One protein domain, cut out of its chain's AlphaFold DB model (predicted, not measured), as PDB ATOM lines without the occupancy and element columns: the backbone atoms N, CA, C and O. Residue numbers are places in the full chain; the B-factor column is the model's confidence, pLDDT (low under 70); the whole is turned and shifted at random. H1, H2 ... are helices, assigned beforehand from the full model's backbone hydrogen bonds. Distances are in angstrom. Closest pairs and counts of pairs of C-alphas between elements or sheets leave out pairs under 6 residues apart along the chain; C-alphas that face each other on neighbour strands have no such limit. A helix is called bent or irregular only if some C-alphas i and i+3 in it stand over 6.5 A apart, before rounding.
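AT A GLANCE: This is residues 8 to 52 and 79 to 124 of the 275 residues of the protein "Hypothetical protein" of Didymodactylos carnosus (UniProt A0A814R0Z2). Four helices that cross one another make a small ring of contacts: H3, the longest, on one side, H5 on the opposite side, and H1 and H2 each bridging from H3 to H5, while the one-turn helix H4 sits in the return from the end of H3 to H5. A stretch with no named element, residues 38 to 52, runs from H2 toward the beginning of H3, where the chain is cut, and a tail of residues 118 to 124 leads away from H5. The printed part has 91 residues, with five named helices in the order H1, H2, H3, H4, H5 and no named strand, and the class is all helix, 51 residues being in the helices. The whole is compact, with a radius of gyration of the C-alphas of 12.8 A, and rounded, with spans of 35 by 27 by 24 A.

IN THESE COORDINATES: H1 is residues 8 to 20, with C-alpha 8 at (-42.654, 41.980, 31.069), and measures 18.5 A from first to last C-alpha. H2 is residues 31 to 37, 10.4 A long. H3 is residues 79 to 96, 18 residues and 25.1 A, from C-alpha 79 at (-25.506, 52.206, 36.136) to C-alpha 96 at (-48.551, 44.343, 42.171). H3 is irregular: C-alphas 83 and 86 are 8.1 A apart, against about 5 A in a regular helix, and it has a kink of 71 degrees near residue 86. H4 is residues 101 to 104, 5.7 A long. H5 is residues 109 to 117, 12.0 A long, and ends with C-alpha 117 at (-38.422, 31.941, 43.573).

HOW THE PARTS SIT: H1 and H3 touch with 29 pairs of C-alphas within 8 A, the closest being those of Gly 12 and Gly 94, 4.1 A apart. They run the same way at a steep tilt of 56 degrees. H1 touches H5 with residues 15 to 19 alone; the closest C-alphas are those of Ala 19 and Leu 116, 5.0 A apart, and the lines are about perpendicular, at 86 degrees. H2 touches H3, with the C-alphas of Ile 37 and Arg 92 the closest at 5.2 A, and the two run the same way at a steep tilt of 61 degrees. H2 also touches H5, about perpendicular at 80 degrees, with the C-alphas of Tyr 34 and Asp 109 the closest at 6.4 A. The packing of the helices is mostly crossed, with 0 of these 4 pairs at a shallow tilt. H4 is close to H3 but not clearly touching it, the closest C-alphas being those of Ile 95 and Ser 101, 8.0 A apart. H4 is also close to H5 but not clearly touching it, with the C-alphas of Phe 104 and Val 112 the closest at 7.0 A. H1 and H2 are apart, and so are H3 and H5, H1 and H4, and H2 and H4. In H1, H2 and H5 every O i to N i+4 pair is within hydrogen-bond range, in H3 10 of 14 are, and H4 is too short for such a pair.

THE WHOLE: The two C-alphas farthest apart are those of Glu 82 and Asn 124, at 38.5 A. Residues 53 to 78 are not printed, and C-alphas 52 and 79 are 10.2 A apart across this cut, which lies in the link from H2 to H3. Of the links that are printed whole, H1 to H2 is short, with 10 residues, and H3 to H4 and H4 to H5 are tight, with 4 residues each. The mean pLDDT of the printed part is 70.8, and the model's confidence is under 70 in 29 residues: 20 to 28, 30 to 31, 43 to 52 and 117 to 124.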
ATOM      1  N   LEU A   8     -43.282  41.819  29.756       83.56
ATOM      2  CA  LEU A   8     -42.654  41.980  31.069       83.56
ATOM      3  C   LEU A   8     -43.666  42.139  32.210       83.56
ATOM      4  O   LEU A   8     -43.451  41.603  33.296       83.56
ATOM      5  N   GLN A   9     -44.800  42.798  31.970       84.12
ATOM      6  CA  GLN A   9     -45.893  42.828  32.942       84.12
ATOM      7  C   GLN A   9     -46.526  41.442  33.102       84.12
ATOM      8  O   GLN A   9     -46.838  41.028  34.216       84.12
ATOM      9  N   LEU A  10     -46.661  40.686  32.005       84.94
ATOM     10  CA  LEU A  10     -47.096  39.290  32.074       84.94
ATOM     11  C   LEU A  10     -46.107  38.435  32.881       84.94
ATOM     12  O   LEU A  10     -46.538  37.667  33.737       84.94
ATOM     13  N   LEU A  11     -44.798  38.609  32.669       84.31
ATOM     14  CA  LEU A  11     -43.766  37.939  33.464       84.31
ATOM     15  C   LEU A  11     -43.909  38.252  34.962       84.31
ATOM     16  O   LEU A  11     -43.871  37.332  35.774       84.31
ATOM     17  N   GLY A  12     -44.130  39.521  35.321       84.38
ATOM     18  CA  GLY A  12     -44.387  39.925  36.706       84.38
ATOM     19  C   GLY A  12     -45.591  39.207  37.321       84.38
ATOM     20  O   GLY A  12     -45.482  38.645  38.411       84.38
ATOM     21  N   ARG A  13     -46.710  39.128  36.586       80.88
ATOM     22  CA  ARG A  13     -47.903  38.380  37.026       80.88
ATOM     23  C   ARG A  13     -47.605  36.896  37.212       80.88
ATOM     24  O   ARG A  13     -48.030  36.316  38.203       80.88
ATOM     25  N   CYS A  14     -46.859  36.279  36.295       81.94
ATOM     26  CA  CYS A  14     -46.467  34.873  36.408       81.94
ATOM     27  C   CYS A  14     -45.620  34.613  37.659       81.94
ATOM     28  O   CYS A  14     -45.895  33.655  38.375       81.94
ATOM     29  N   ILE A  15     -44.640  35.474  37.952       80.50
ATOM     30  CA  ILE A  15     -43.812  35.360  39.163       80.50
ATOM     31  C   ILE A  15     -44.691  35.421  40.418       80.50
ATOM     32  O   ILE A  15     -44.590  34.558  41.288       80.50
ATOM     33  N   ALA A  16     -45.598  36.394  40.488       79.50
ATOM     34  CA  ALA A  16     -46.479  36.559  41.637       79.50
ATOM     35  C   ALA A  16     -47.499  35.416  41.789       79.50
ATOM     36  O   ALA A  16     -47.716  34.929  42.895       79.50
ATOM     37  N   MET A  17     -48.082  34.916  40.694       76.31
ATOM     38  CA  MET A  17     -48.984  33.756  40.736       76.31
ATOM     39  C   MET A  17     -48.276  32.499  41.246       76.31
ATOM     40  O   MET A  17     -48.834  31.768  42.062       76.31
ATOM     41  N   MET A  18     -47.046  32.259  40.791       70.62
ATOM     42  CA  MET A  18     -46.242  31.125  41.244       70.62
ATOM     43  C   MET A  18     -45.898  31.244  42.732       70.62
ATOM     44  O   MET A  18     -46.029  30.258  43.455       70.62
ATOM     45  N   ALA A  19     -45.569  32.448  43.210       71.25
ATOM     46  CA  ALA A  19     -45.375  32.714  44.634       71.25
ATOM     47  C   ALA A  19     -46.645  32.413  45.453       71.25
ATOM     48  O   ALA A  19     -46.579  31.669  46.428       71.25
ATOM     49  N   CYS A  20     -47.820  32.890  45.020       66.56
ATOM     50  CA  CYS A  20     -49.104  32.596  45.676       66.56
ATOM     51  C   CYS A  20     -49.441  31.098  45.715       66.56
ATOM     52  O   CYS A  20     -50.088  30.629  46.650       66.56
ATOM     53  N   GLN A  21     -49.025  30.344  44.697       66.38
ATOM     54  CA  GLN A  21     -49.233  28.897  44.612       66.38
ATOM     55  C   GLN A  21     -48.144  28.087  45.330       66.38
ATOM     56  O   GLN A  21     -48.212  26.859  45.325       66.38
ATOM     57  N   ALA A  22     -47.152  28.751  45.938       63.62
ATOM     58  CA  ALA A  22     -45.947  28.128  46.483       63.62
ATOM     59  C   ALA A  22     -45.224  27.220  45.462       63.62
ATOM     60  O   ALA A  22     -44.576  26.235  45.824       63.62
ATOM     61  N   SER A  23     -45.335  27.557  44.176       59.41
ATOM     62  CA  SER A  23     -44.705  26.831  43.080       59.41
ATOM     63  C   SER A  23     -43.307  27.402  42.838       59.41
ATOM     64  O   SER A  23     -43.180  28.591  42.535       59.41
ATOM     65  N   PRO A  24     -42.238  26.594  42.944       61.97
ATOM     66  CA  PRO A  24     -40.887  27.092  42.758       61.97
ATOM     67  C   PRO A  24     -40.656  27.516  41.309       61.97
ATOM     68  O   PRO A  24     -41.051  26.829  40.365       61.97
ATOM     69  N   ILE A  25     -39.956  28.633  41.139       64.75
ATOM     70  CA  ILE A  25     -39.512  29.122  39.840       64.75
ATOM     71  C   ILE A  25     -37.990  29.095  39.820       64.75
ATOM     72  O   ILE A  25     -37.325  29.673  40.675       64.75
ATOM     73  N   GLN A  26     -37.412  28.482  38.789       63.78
ATOM     74  CA  GLN A  26     -35.967  28.530  38.552       63.78
ATOM     75  C   GLN A  26     -35.528  29.851  37.901       63.78
ATOM     76  O   GLN A  26     -34.763  29.862  36.943       63.78
ATOM     77  N   LEU A  27     -36.012  30.979  38.417       64.50
ATOM     78  CA  LEU A  27     -35.518  32.303  38.057       64.50
ATOM     79  C   LEU A  27     -34.595  32.769  39.175       64.50
ATOM     80  O   LEU A  27     -35.029  32.944  40.307       64.50
ATOM     81  N   ARG A  28     -33.313  32.949  38.856       66.50
ATOM     82  CA  ARG A  28     -32.328  33.516  39.781       66.50
ATOM     83  C   ARG A  28     -32.042  34.947  39.368       66.50
ATOM     84  O   ARG A  28     -31.189  35.182  38.512       66.50
ATOM     85  N   PHE A  29     -32.782  35.884  39.947       70.56
ATOM     86  CA  PHE A  29     -32.417  37.289  39.857       70.56
ATOM     87  C   PHE A  29     -31.427  37.631  40.975       70.56
ATOM     88  O   PHE A  29     -31.511  37.052  42.057       70.56
ATOM     89  N   PRO A  30     -30.482  38.554  40.748       68.44
ATOM     90  CA  PRO A  30     -29.647  39.071  41.825       68.44
ATOM     91  C   PRO A  30     -30.488  39.724  42.935       68.44
ATOM     92  O   PRO A  30     -31.509  40.344  42.642       68.44
ATOM     93  N   LEU A  31     -30.023  39.680  44.189       67.69
ATOM     94  CA  LEU A  31     -30.735  40.251  45.347       67.69
ATOM     95  C   LEU A  31     -31.158  41.719  45.159       67.69
ATOM     96  O   LEU A  31     -32.270  42.106  45.526       67.69
ATOM     97  N   TYR A  32     -30.314  42.533  44.514       70.38
ATOM     98  CA  TYR A  32     -30.625  43.936  44.223       70.38
ATOM     99  C   TYR A  32     -31.903  44.102  43.381       70.38
ATOM    100  O   TYR A  32     -32.590  45.116  43.485       70.38
ATOM    101  N   TYR A  33     -32.253  43.103  42.569       75.75
ATOM    102  CA  TYR A  33     -33.436  43.109  41.715       75.75
ATOM    103  C   TYR A  33     -34.727  43.107  42.539       75.75
ATOM    104  O   TYR A  33     -35.649  43.872  42.254       75.75
ATOM    105  N   TYR A  34     -34.770  42.310  43.611       76.19
ATOM    106  CA  TYR A  34     -35.915  42.256  44.518       76.19
ATOM    107  C   TYR A  34     -36.094  43.570  45.274       76.19
ATOM    108  O   TYR A  34     -37.216  44.044  45.409       76.19
ATOM    109  N   ARG A  35     -35.003  44.245  45.655       76.06
ATOM    110  CA  ARG A  35     -35.106  45.590  46.241       76.06
ATOM    111  C   ARG A  35     -35.732  46.595  45.291       76.06
ATOM    112  O   ARG A  35     -36.574  47.373  45.725       76.06
ATOM    113  N   ILE A  36     -35.376  46.563  44.008       72.62
ATOM    114  CA  ILE A  36     -35.953  47.497  43.033       72.62
ATOM    115  C   ILE A  36     -37.444  47.205  42.808       72.62
ATOM    116  O   ILE A  36     -38.248  48.138  42.765       72.62
ATOM    117  N   ILE A  37     -37.833  45.925  42.735       71.12
ATOM    118  CA  ILE A  37     -39.250  45.523  42.661       71.12
ATOM    119  C   ILE A  37     -40.030  46.074  43.861       71.12
ATOM    120  O   ILE A  37     -41.118  46.612  43.686       71.12
ATOM    121  N   LEU A  38     -39.453  46.008  45.060       71.31
ATOM    122  CA  LEU A  38     -40.075  46.486  46.299       71.31
ATOM    123  C   LEU A  38     -39.882  47.984  46.564       71.31
ATOM    124  O   LEU A  38     -40.219  48.460  47.645       71.31
ATOM    125  N   ASN A  39     -39.313  48.731  45.614       72.75
ATOM    126  CA  ASN A  39     -39.005  50.154  45.766       72.75
ATOM    127  C   ASN A  39     -38.122  50.478  46.995       72.75
ATOM    128  O   ASN A  39     -38.248  51.533  47.618       72.75
ATOM    129  N   ARG A  40     -37.220  49.561  47.358       76.69
ATOM    130  CA  ARG A  40     -36.278  49.701  48.473       76.69
ATOM    131  C   ARG A  40     -34.963  50.326  48.001       76.69
ATOM    132  O   ARG A  40     -34.496  50.019  46.904       76.69
ATOM    133  N   PRO A  41     -34.303  51.153  48.835       71.06
ATOM    134  CA  PRO A  41     -33.054  51.807  48.455       71.06
ATOM    135  C   PRO A  41     -31.941  50.776  48.256       71.06
ATOM    136  O   PRO A  41     -31.751  49.913  49.112       71.06
ATOM    137  N   LEU A  42     -31.192  50.865  47.160       71.81
ATOM    138  CA  LEU A  42     -29.995  50.045  46.959       71.81
ATOM    139  C   LEU A  42     -28.836  50.542  47.828       71.81
ATOM    140  O   LEU A  42     -28.664  51.747  48.026       71.81
ATOM    141  N   THR A  43     -28.025  49.605  48.312       67.06
ATOM    142  CA  THR A  43     -26.779  49.868  49.040       67.06
ATOM    143  C   THR A  43     -25.613  49.184  48.336       67.06
ATOM    144  O   THR A  43     -25.810  48.224  47.589       67.06
ATOM    145  N   LEU A  44     -24.395  49.689  48.564       65.62
ATOM    146  CA  LEU A  44     -23.176  49.125  47.978       65.62
ATOM    147  C   LEU A  44     -22.988  47.651  48.374       65.62
ATOM    148  O   LEU A  44     -22.654  46.826  47.531       65.62
ATOM    149  N   ASP A  45     -23.278  47.325  49.636       64.88
ATOM    150  CA  ASP A  45     -23.065  46.001  50.236       64.88
ATOM    151  C   ASP A  45     -23.870  44.872  49.569       64.88
ATOM    152  O   ASP A  45     -23.507  43.702  49.667       64.88
ATOM    153  N   LEU A  46     -24.970  45.212  48.891       59.31
ATOM    154  CA  LEU A  46     -25.875  44.252  48.249       59.31
ATOM    155  C   LEU A  46     -25.520  43.947  46.797       59.31
ATOM    156  O   LEU A  46     -26.122  43.071  46.169       59.31
ATOM    157  N   LEU A  47     -24.562  44.677  46.241       59.34
ATOM    158  CA  LEU A  47     -24.051  44.378  44.923       59.34
ATOM    159  C   LEU A  47     -22.964  43.309  45.044       59.34
ATOM    160  O   LEU A  47     -21.859  43.551  45.527       59.34
ATOM    161  N   GLU A  48     -23.271  42.103  44.569       51.22
ATOM    162  CA  GLU A  48     -22.265  41.054  44.462       51.22
ATOM    163  C   GLU A  48     -21.135  41.502  43.517       51.22
ATOM    164  O   GLU A  48     -21.376  41.832  42.353       51.22
ATOM    165  N   LEU A  49     -19.884  41.410  43.988       44.25
ATOM    166  CA  LEU A  49     -18.645  41.682  43.233       44.25
ATOM    167  C   LEU A  49     -18.592  41.022  41.839       44.25
ATOM    168  O   LEU A  49     -17.870  41.483  40.960       44.25
ATOM    169  N   ARG A  50     -19.369  39.956  41.614       41.94
ATOM    170  CA  ARG A  50     -19.460  39.240  40.332       41.94
ATOM    171  C   ARG A  50     -20.101  40.056  39.204       41.94
ATOM    172  O   ARG A  50     -19.864  39.737  38.043       41.94
ATOM    173  N   PHE A  51     -20.870  41.097  39.522       47.66
ATOM    174  CA  PHE A  51     -21.530  41.973  38.542       47.66
ATOM    175  C   PHE A  51     -20.862  43.350  38.422       47.66
ATOM    176  O   PHE A  51     -21.406  44.261  37.793       47.66
ATOM    177  N   PHE A  52     -19.695  43.530  39.045       56.03
ATOM    178  CA  PHE A  52     -19.053  44.831  39.138       56.03
ATOM    179  C   PHE A  52     -18.052  45.096  38.018       56.03
ATOM    180  O   PHE A  52     -17.139  44.319  37.752       56.03
ATOM    181  N   HIS A  79     -26.123  53.392  36.744       78.50
ATOM    182  CA  HIS A  79     -25.506  52.206  36.136       78.50
ATOM    183  C   HIS A  79     -26.359  50.944  36.225       78.50
ATOM    184  O   HIS A  79     -26.239  50.093  35.346       78.50
ATOM    185  N   TYR A  80     -27.224  50.813  37.234       73.81
ATOM    186  CA  TYR A  80     -27.972  49.571  37.459       73.81
ATOM    187  C   TYR A  80     -29.488  49.715  37.345       73.81
ATOM    188  O   TYR A  80     -30.155  48.728  37.047       73.81
ATOM    189  N   ILE A  81     -30.039  50.911  37.572       76.25
ATOM    190  CA  ILE A  81     -31.488  51.144  37.543       76.25
ATOM    191  C   ILE A  81     -31.884  51.839  36.246       76.25
ATOM    192  O   ILE A  81     -32.676  51.284  35.493       76.25
ATOM    193  N   GLU A  82     -31.308  53.006  35.956       83.25
ATOM    194  CA  GLU A  82     -31.674  53.858  34.816       83.25
ATOM    195  C   GLU A  82     -31.756  53.097  33.474       83.25
ATOM    196  O   GLU A  82     -32.760  53.246  32.774       83.25
ATOM    197  N   PRO A  83     -30.810  52.197  33.118       83.88
ATOM    198  CA  PRO A  83     -30.865  51.494  31.832       83.88
ATOM    199  C   PRO A  83     -32.048  50.521  31.691       83.88
ATOM    200  O   PRO A  83     -32.423  50.152  30.576       83.88
ATOM    201  N   VAL A  84     -32.613  50.064  32.812       79.94
ATOM    202  CA  VAL A  84     -33.635  49.006  32.874       79.94
ATOM    203  C   VAL A  84     -34.892  49.426  33.642       79.94
ATOM    204  O   VAL A  84     -35.782  48.609  33.875       79.94
ATOM    205  N   GLU A  85     -35.003  50.697  34.024       81.94
ATOM    206  CA  GLU A  85     -36.048  51.211  34.913       81.94
ATOM    207  C   GLU A  85     -37.458  50.937  34.373       81.94
ATOM    208  O   GLU A  85     -38.356  50.523  35.110       81.94
ATOM    209  N   LYS A  86     -37.650  51.100  33.059       83.94
ATOM    210  CA  LYS A  86     -38.937  50.848  32.396       83.94
ATOM    211  C   LYS A  86     -39.327  49.371  32.468       83.94
ATOM    212  O   LYS A  86     -40.477  49.056  32.768       83.94
ATOM    213  N   GLN A  87     -38.376  48.473  32.229       85.06
ATOM    214  CA  GLN A  87     -38.562  47.024  32.285       85.06
ATOM    215  C   GLN A  87     -38.886  46.576  33.715       85.06
ATOM    216  O   GLN A  87     -39.834  45.820  33.929       85.06
ATOM    217  N   LEU A  88     -38.144  47.094  34.696       81.88
ATOM    218  CA  LEU A  88     -38.361  46.829  36.119       81.88
ATOM    219  C   LEU A  88     -39.727  47.330  36.587       81.88
ATOM    220  O   LEU A  88     -40.441  46.616  37.289       81.88
ATOM    221  N   THR A  89     -40.130  48.519  36.140       82.94
ATOM    222  CA  THR A  89     -41.446  49.086  36.452       82.94
ATOM    223  C   THR A  89     -42.571  48.213  35.900       82.94
ATOM    224  O   THR A  89     -43.536  47.956  36.613       82.94
ATOM    225  N   GLN A  90     -42.443  47.700  34.673       83.62
ATOM    226  CA  GLN A  90     -43.442  46.799  34.088       83.62
ATOM    227  C   GLN A  90     -43.565  45.484  34.866       83.62
ATOM    228  O   GLN A  90     -44.681  45.037  35.130       83.62
ATOM    229  N   ILE A  91     -42.442  44.892  35.280       84.50
ATOM    230  CA  ILE A  91     -42.437  43.672  36.099       84.50
ATOM    231  C   ILE A  91     -43.077  43.941  37.460       84.50
ATOM    232  O   ILE A  91     -43.954  43.186  37.874       84.50
ATOM    233  N   ARG A  92     -42.706  45.043  38.121       84.50
ATOM    234  CA  ARG A  92     -43.302  45.462  39.394       84.50
ATOM    235  C   ARG A  92     -44.809  45.656  39.280       84.50
ATOM    236  O   ARG A  92     -45.538  45.164  40.128       84.50
ATOM    237  N   MET A  93     -45.284  46.323  38.227       85.69
ATOM    238  CA  MET A  93     -46.722  46.464  37.978       85.69
ATOM    239  C   MET A  93     -47.399  45.098  37.845       85.69
ATOM    240  O   MET A  93     -48.451  44.882  38.429       85.69
ATOM    241  N   GLY A  94     -46.778  44.160  37.127       85.56
ATOM    242  CA  GLY A  94     -47.301  42.802  36.998       85.56
ATOM    243  C   GLY A  94     -47.357  42.041  38.322       85.56
ATOM    244  O   GLY A  94     -48.314  41.313  38.560       85.56
ATOM    245  N   ILE A  95     -46.360  42.222  39.190       83.50
ATOM    246  CA  ILE A  95     -46.358  41.634  40.535       83.50
ATOM    247  C   ILE A  95     -47.468  42.260  41.381       83.50
ATOM    248  O   ILE A  95     -48.281  41.524  41.932       83.50
ATOM    249  N   ASN A  96     -47.554  43.592  41.404       84.56
ATOM    250  CA  ASN A  96     -48.551  44.343  42.171       84.56
ATOM    251  C   ASN A  96     -49.997  44.078  41.724       84.56
ATOM    252  O   ASN A  96     -50.908  44.184  42.539       84.56
ATOM    253  N   ASP A  97     -50.216  43.695  40.461       84.12
ATOM    254  CA  ASP A  97     -51.530  43.258  39.969       84.12
ATOM    255  C   ASP A  97     -52.033  41.979  40.685       84.12
ATOM    256  O   ASP A  97     -53.227  41.684  40.634       84.12
ATOM    257  N   VAL A  98     -51.142  41.198  41.314       79.44
ATOM    258  CA  VAL A  98     -51.449  39.904  41.955       79.44
ATOM    259  C   VAL A  98     -51.162  39.922  43.461       79.44
ATOM    260  O   VAL A  98     -51.996  39.465  44.239       79.44
ATOM    261  N   ILE A  99     -49.997  40.433  43.875       76.88
ATOM    262  CA  ILE A  99     -49.582  40.570  45.276       76.88
ATOM    263  C   ILE A  99     -49.320  42.055  45.547       76.88
ATOM    264  O   ILE A  99     -48.360  42.594  44.995       76.88
ATOM    265  N   PRO A 100     -50.124  42.717  46.395       78.25
ATOM    266  CA  PRO A 100     -49.901  44.114  46.755       78.25
ATOM    267  C   PRO A 100     -48.508  44.325  47.363       78.25
ATOM    268  O   PRO A 100     -48.055  43.518  48.178       78.25
ATOM    269  N   SER A 101     -47.820  45.407  46.985       74.25
ATOM    270  CA  SER A 101     -46.446  45.680  47.435       74.25
ATOM    271  C   SER A 101     -46.313  45.799  48.955       74.25
ATOM    272  O   SER A 101     -45.271  45.456  49.510       74.25
ATOM    273  N   GLU A 102     -47.382  46.227  49.622       75.88
ATOM    274  CA  GLU A 102     -47.483  46.394  51.072       75.88
ATOM    275  C   GLU A 102     -47.282  45.058  51.801       75.88
ATOM    276  O   GLU A 102     -46.782  45.011  52.921       75.88
ATOM    277  N   TRP A 103     -47.614  43.936  51.154       74.88
ATOM    278  CA  TRP A 103     -47.457  42.611  51.757       74.88
ATOM    279  C   TRP A 103     -45.997  42.213  51.905       74.88
ATOM    280  O   TRP A 103     -45.693  41.317  52.683       74.88
ATOM    281  N   PHE A 104     -45.091  42.869  51.185       72.81
ATOM    282  CA  PHE A 104     -43.666  42.606  51.292       72.81
ATOM    283  C   PHE A 104     -42.979  43.459  52.363       72.81
ATOM    284  O   PHE A 104     -41.815  43.206  52.653       72.81
ATOM    285  N   GLU A 105     -43.646  44.453  52.960       72.88
ATOM    286  CA  GLU A 105     -43.017  45.415  53.884       72.88
ATOM    287  C   GLU A 105     -42.378  44.759  55.111       72.88
ATOM    288  O   GLU A 105     -41.312  45.190  55.550       72.88
ATOM    289  N   SER A 106     -42.978  43.682  55.619       73.38
ATOM    290  CA  SER A 106     -42.486  42.933  56.779       73.38
ATOM    291  C   SER A 106     -41.366  41.938  56.458       73.38
ATOM    292  O   SER A 106     -40.757  41.403  57.383       73.38
ATOM    293  N   PHE A 107     -41.073  41.692  55.178       70.19
ATOM    294  CA  PHE A 107     -40.109  40.678  54.750       70.19
ATOM    295  C   PHE A 107     -38.752  41.289  54.407       70.19
ATOM    296  O   PHE A 107     -38.659  42.299  53.708       70.19
ATOM    297  N   SER A 108     -37.670  40.641  54.827       73.88
ATOM    298  CA  SER A 108     -36.314  40.919  54.343       73.88
ATOM    299  C   SER A 108     -36.173  40.600  52.847       73.88
ATOM    300  O   SER A 108     -36.978  39.874  52.266       73.88
ATOM    301  N   ASP A 109     -35.141  41.134  52.190       73.81
ATOM    302  CA  ASP A 109     -34.952  40.911  50.746       73.81
ATOM    303  C   ASP A 109     -34.732  39.431  50.402       73.81
ATOM    304  O   ASP A 109     -35.190  38.958  49.366       73.81
ATOM    305  N   GLU A 110     -34.077  38.691  51.296       74.38
ATOM    306  CA  GLU A 110     -33.806  37.257  51.164       74.38
ATOM    307  C   GLU A 110     -35.080  36.425  51.342       74.38
ATOM    308  O   GLU A 110     -35.262  35.397  50.690       74.38
ATOM    309  N   GLU A 111     -35.986  36.856  52.223       75.06
ATOM    310  CA  GLU A 111     -37.309  36.250  52.353       75.06
ATOM    311  C   GLU A 111     -38.151  36.515  51.110       75.06
ATOM    312  O   GLU A 111     -38.794  35.592  50.616       75.06
ATOM    313  N   VAL A 112     -38.091  37.721  50.543       76.00
ATOM    314  CA  VAL A 112     -38.793  38.018  49.289       76.00
ATOM    315  C   VAL A 112     -38.218  37.225  48.118       76.00
ATOM    316  O   VAL A 112     -38.990  36.654  47.349       76.00
ATOM    317  N   GLU A 113     -36.894  37.097  48.002       75.06
ATOM    318  CA  GLU A 113     -36.275  36.200  47.020       75.06
ATOM    319  C   GLU A 113     -36.818  34.774  47.183       75.06
ATOM    320  O   GLU A 113     -37.279  34.168  46.213       75.06
ATOM    321  N   LYS A 114     -36.826  34.239  48.408       71.94
ATOM    322  CA  LYS A 114     -37.328  32.888  48.700       71.94
ATOM    323  C   LYS A 114     -38.810  32.721  48.377       71.94
ATOM    324  O   LYS A 114     -39.184  31.662  47.878       71.94
ATOM    325  N   LEU A 115     -39.632  33.730  48.655       70.75
ATOM    326  CA  LEU A 115     -41.066  33.725  48.367       70.75
ATOM    327  C   LEU A 115     -41.330  33.751  46.858       70.75
ATOM    328  O   LEU A 115     -42.152  32.983  46.368       70.75
ATOM    329  N   LEU A 116     -40.608  34.592  46.114       70.38
ATOM    330  CA  LEU A 116     -40.823  34.774  44.677       70.38
ATOM    331  C   LEU A 116     -40.176  33.679  43.815       70.38
ATOM    332  O   LEU A 116     -40.627  33.432  42.699       70.38
ATOM    333  N   THR A 117     -39.124  33.019  44.303       64.75
ATOM    334  CA  THR A 117     -38.422  31.941  43.573       64.75
ATOM    335  C   THR A 117     -38.758  30.544  44.088       64.75
ATOM    336  O   THR A 117     -38.461  29.547  43.432       64.75
ATOM    337  N   GLY A 118     -39.350  30.434  45.277       56.56
ATOM    338  CA  GLY A 118     -39.612  29.163  45.951       56.56
ATOM    339  C   GLY A 118     -38.353  28.391  46.370       56.56
ATOM    340  O   GLY A 118     -38.466  27.254  46.828       56.56
ATOM    341  N   TYR A 119     -37.150  28.975  46.272       49.44
ATOM    342  CA  TYR A 119     -35.869  28.271  46.467       49.44
ATOM    343  C   TYR A 119     -35.504  27.931  47.930       49.44
ATOM    344  O   TYR A 119     -34.382  27.515  48.212       49.44
ATOM    345  N   SER A 120     -36.456  28.016  48.864       40.41
ATOM    346  CA  SER A 120     -36.343  27.387  50.197       40.41
ATOM    347  C   SER A 120     -37.548  26.525  50.591       40.41
ATOM    348  O   SER A 120     -37.525  25.875  51.632       40.41
ATOM    349  N   PHE A 121     -38.579  26.448  49.744       37.31
ATOM    350  CA  PHE A 121     -39.828  25.750  50.062       37.31
ATOM    351  C   PHE A 121     -39.835  24.266  49.682       37.31
ATOM    352  O   PHE A 121     -40.701  23.523  50.136       37.31
ATOM    353  N   ALA A 122     -38.844  23.801  48.917       32.69
ATOM    354  CA  ALA A 122     -38.702  22.385  48.574       32.69
ATOM    355  C   ALA A 122     -38.273  21.495  49.761       32.69
ATOM    356  O   ALA A 122     -38.201  20.280  49.599       32.69
ATOM    357  N   ALA A 123     -37.997  22.067  50.942       33.94
ATOM    358  CA  ALA A 123     -37.588  21.305  52.120       33.94
ATOM    359  C   ALA A 123     -38.655  21.178  53.222       33.94
ATOM    360  O   ALA A 123     -38.472  20.315  54.064       33.94
ATOM    361  N   ASN A 124     -39.739  21.973  53.239       37.66
ATOM    362  CA  ASN A 124     -40.846  21.848  54.210       37.66
ATOM    363  C   ASN A 124     -42.080  22.648  53.738       37.66
ATOM    364  O   ASN A 124     -42.217  23.840  54.005       37.66
TER     365      ASN A 124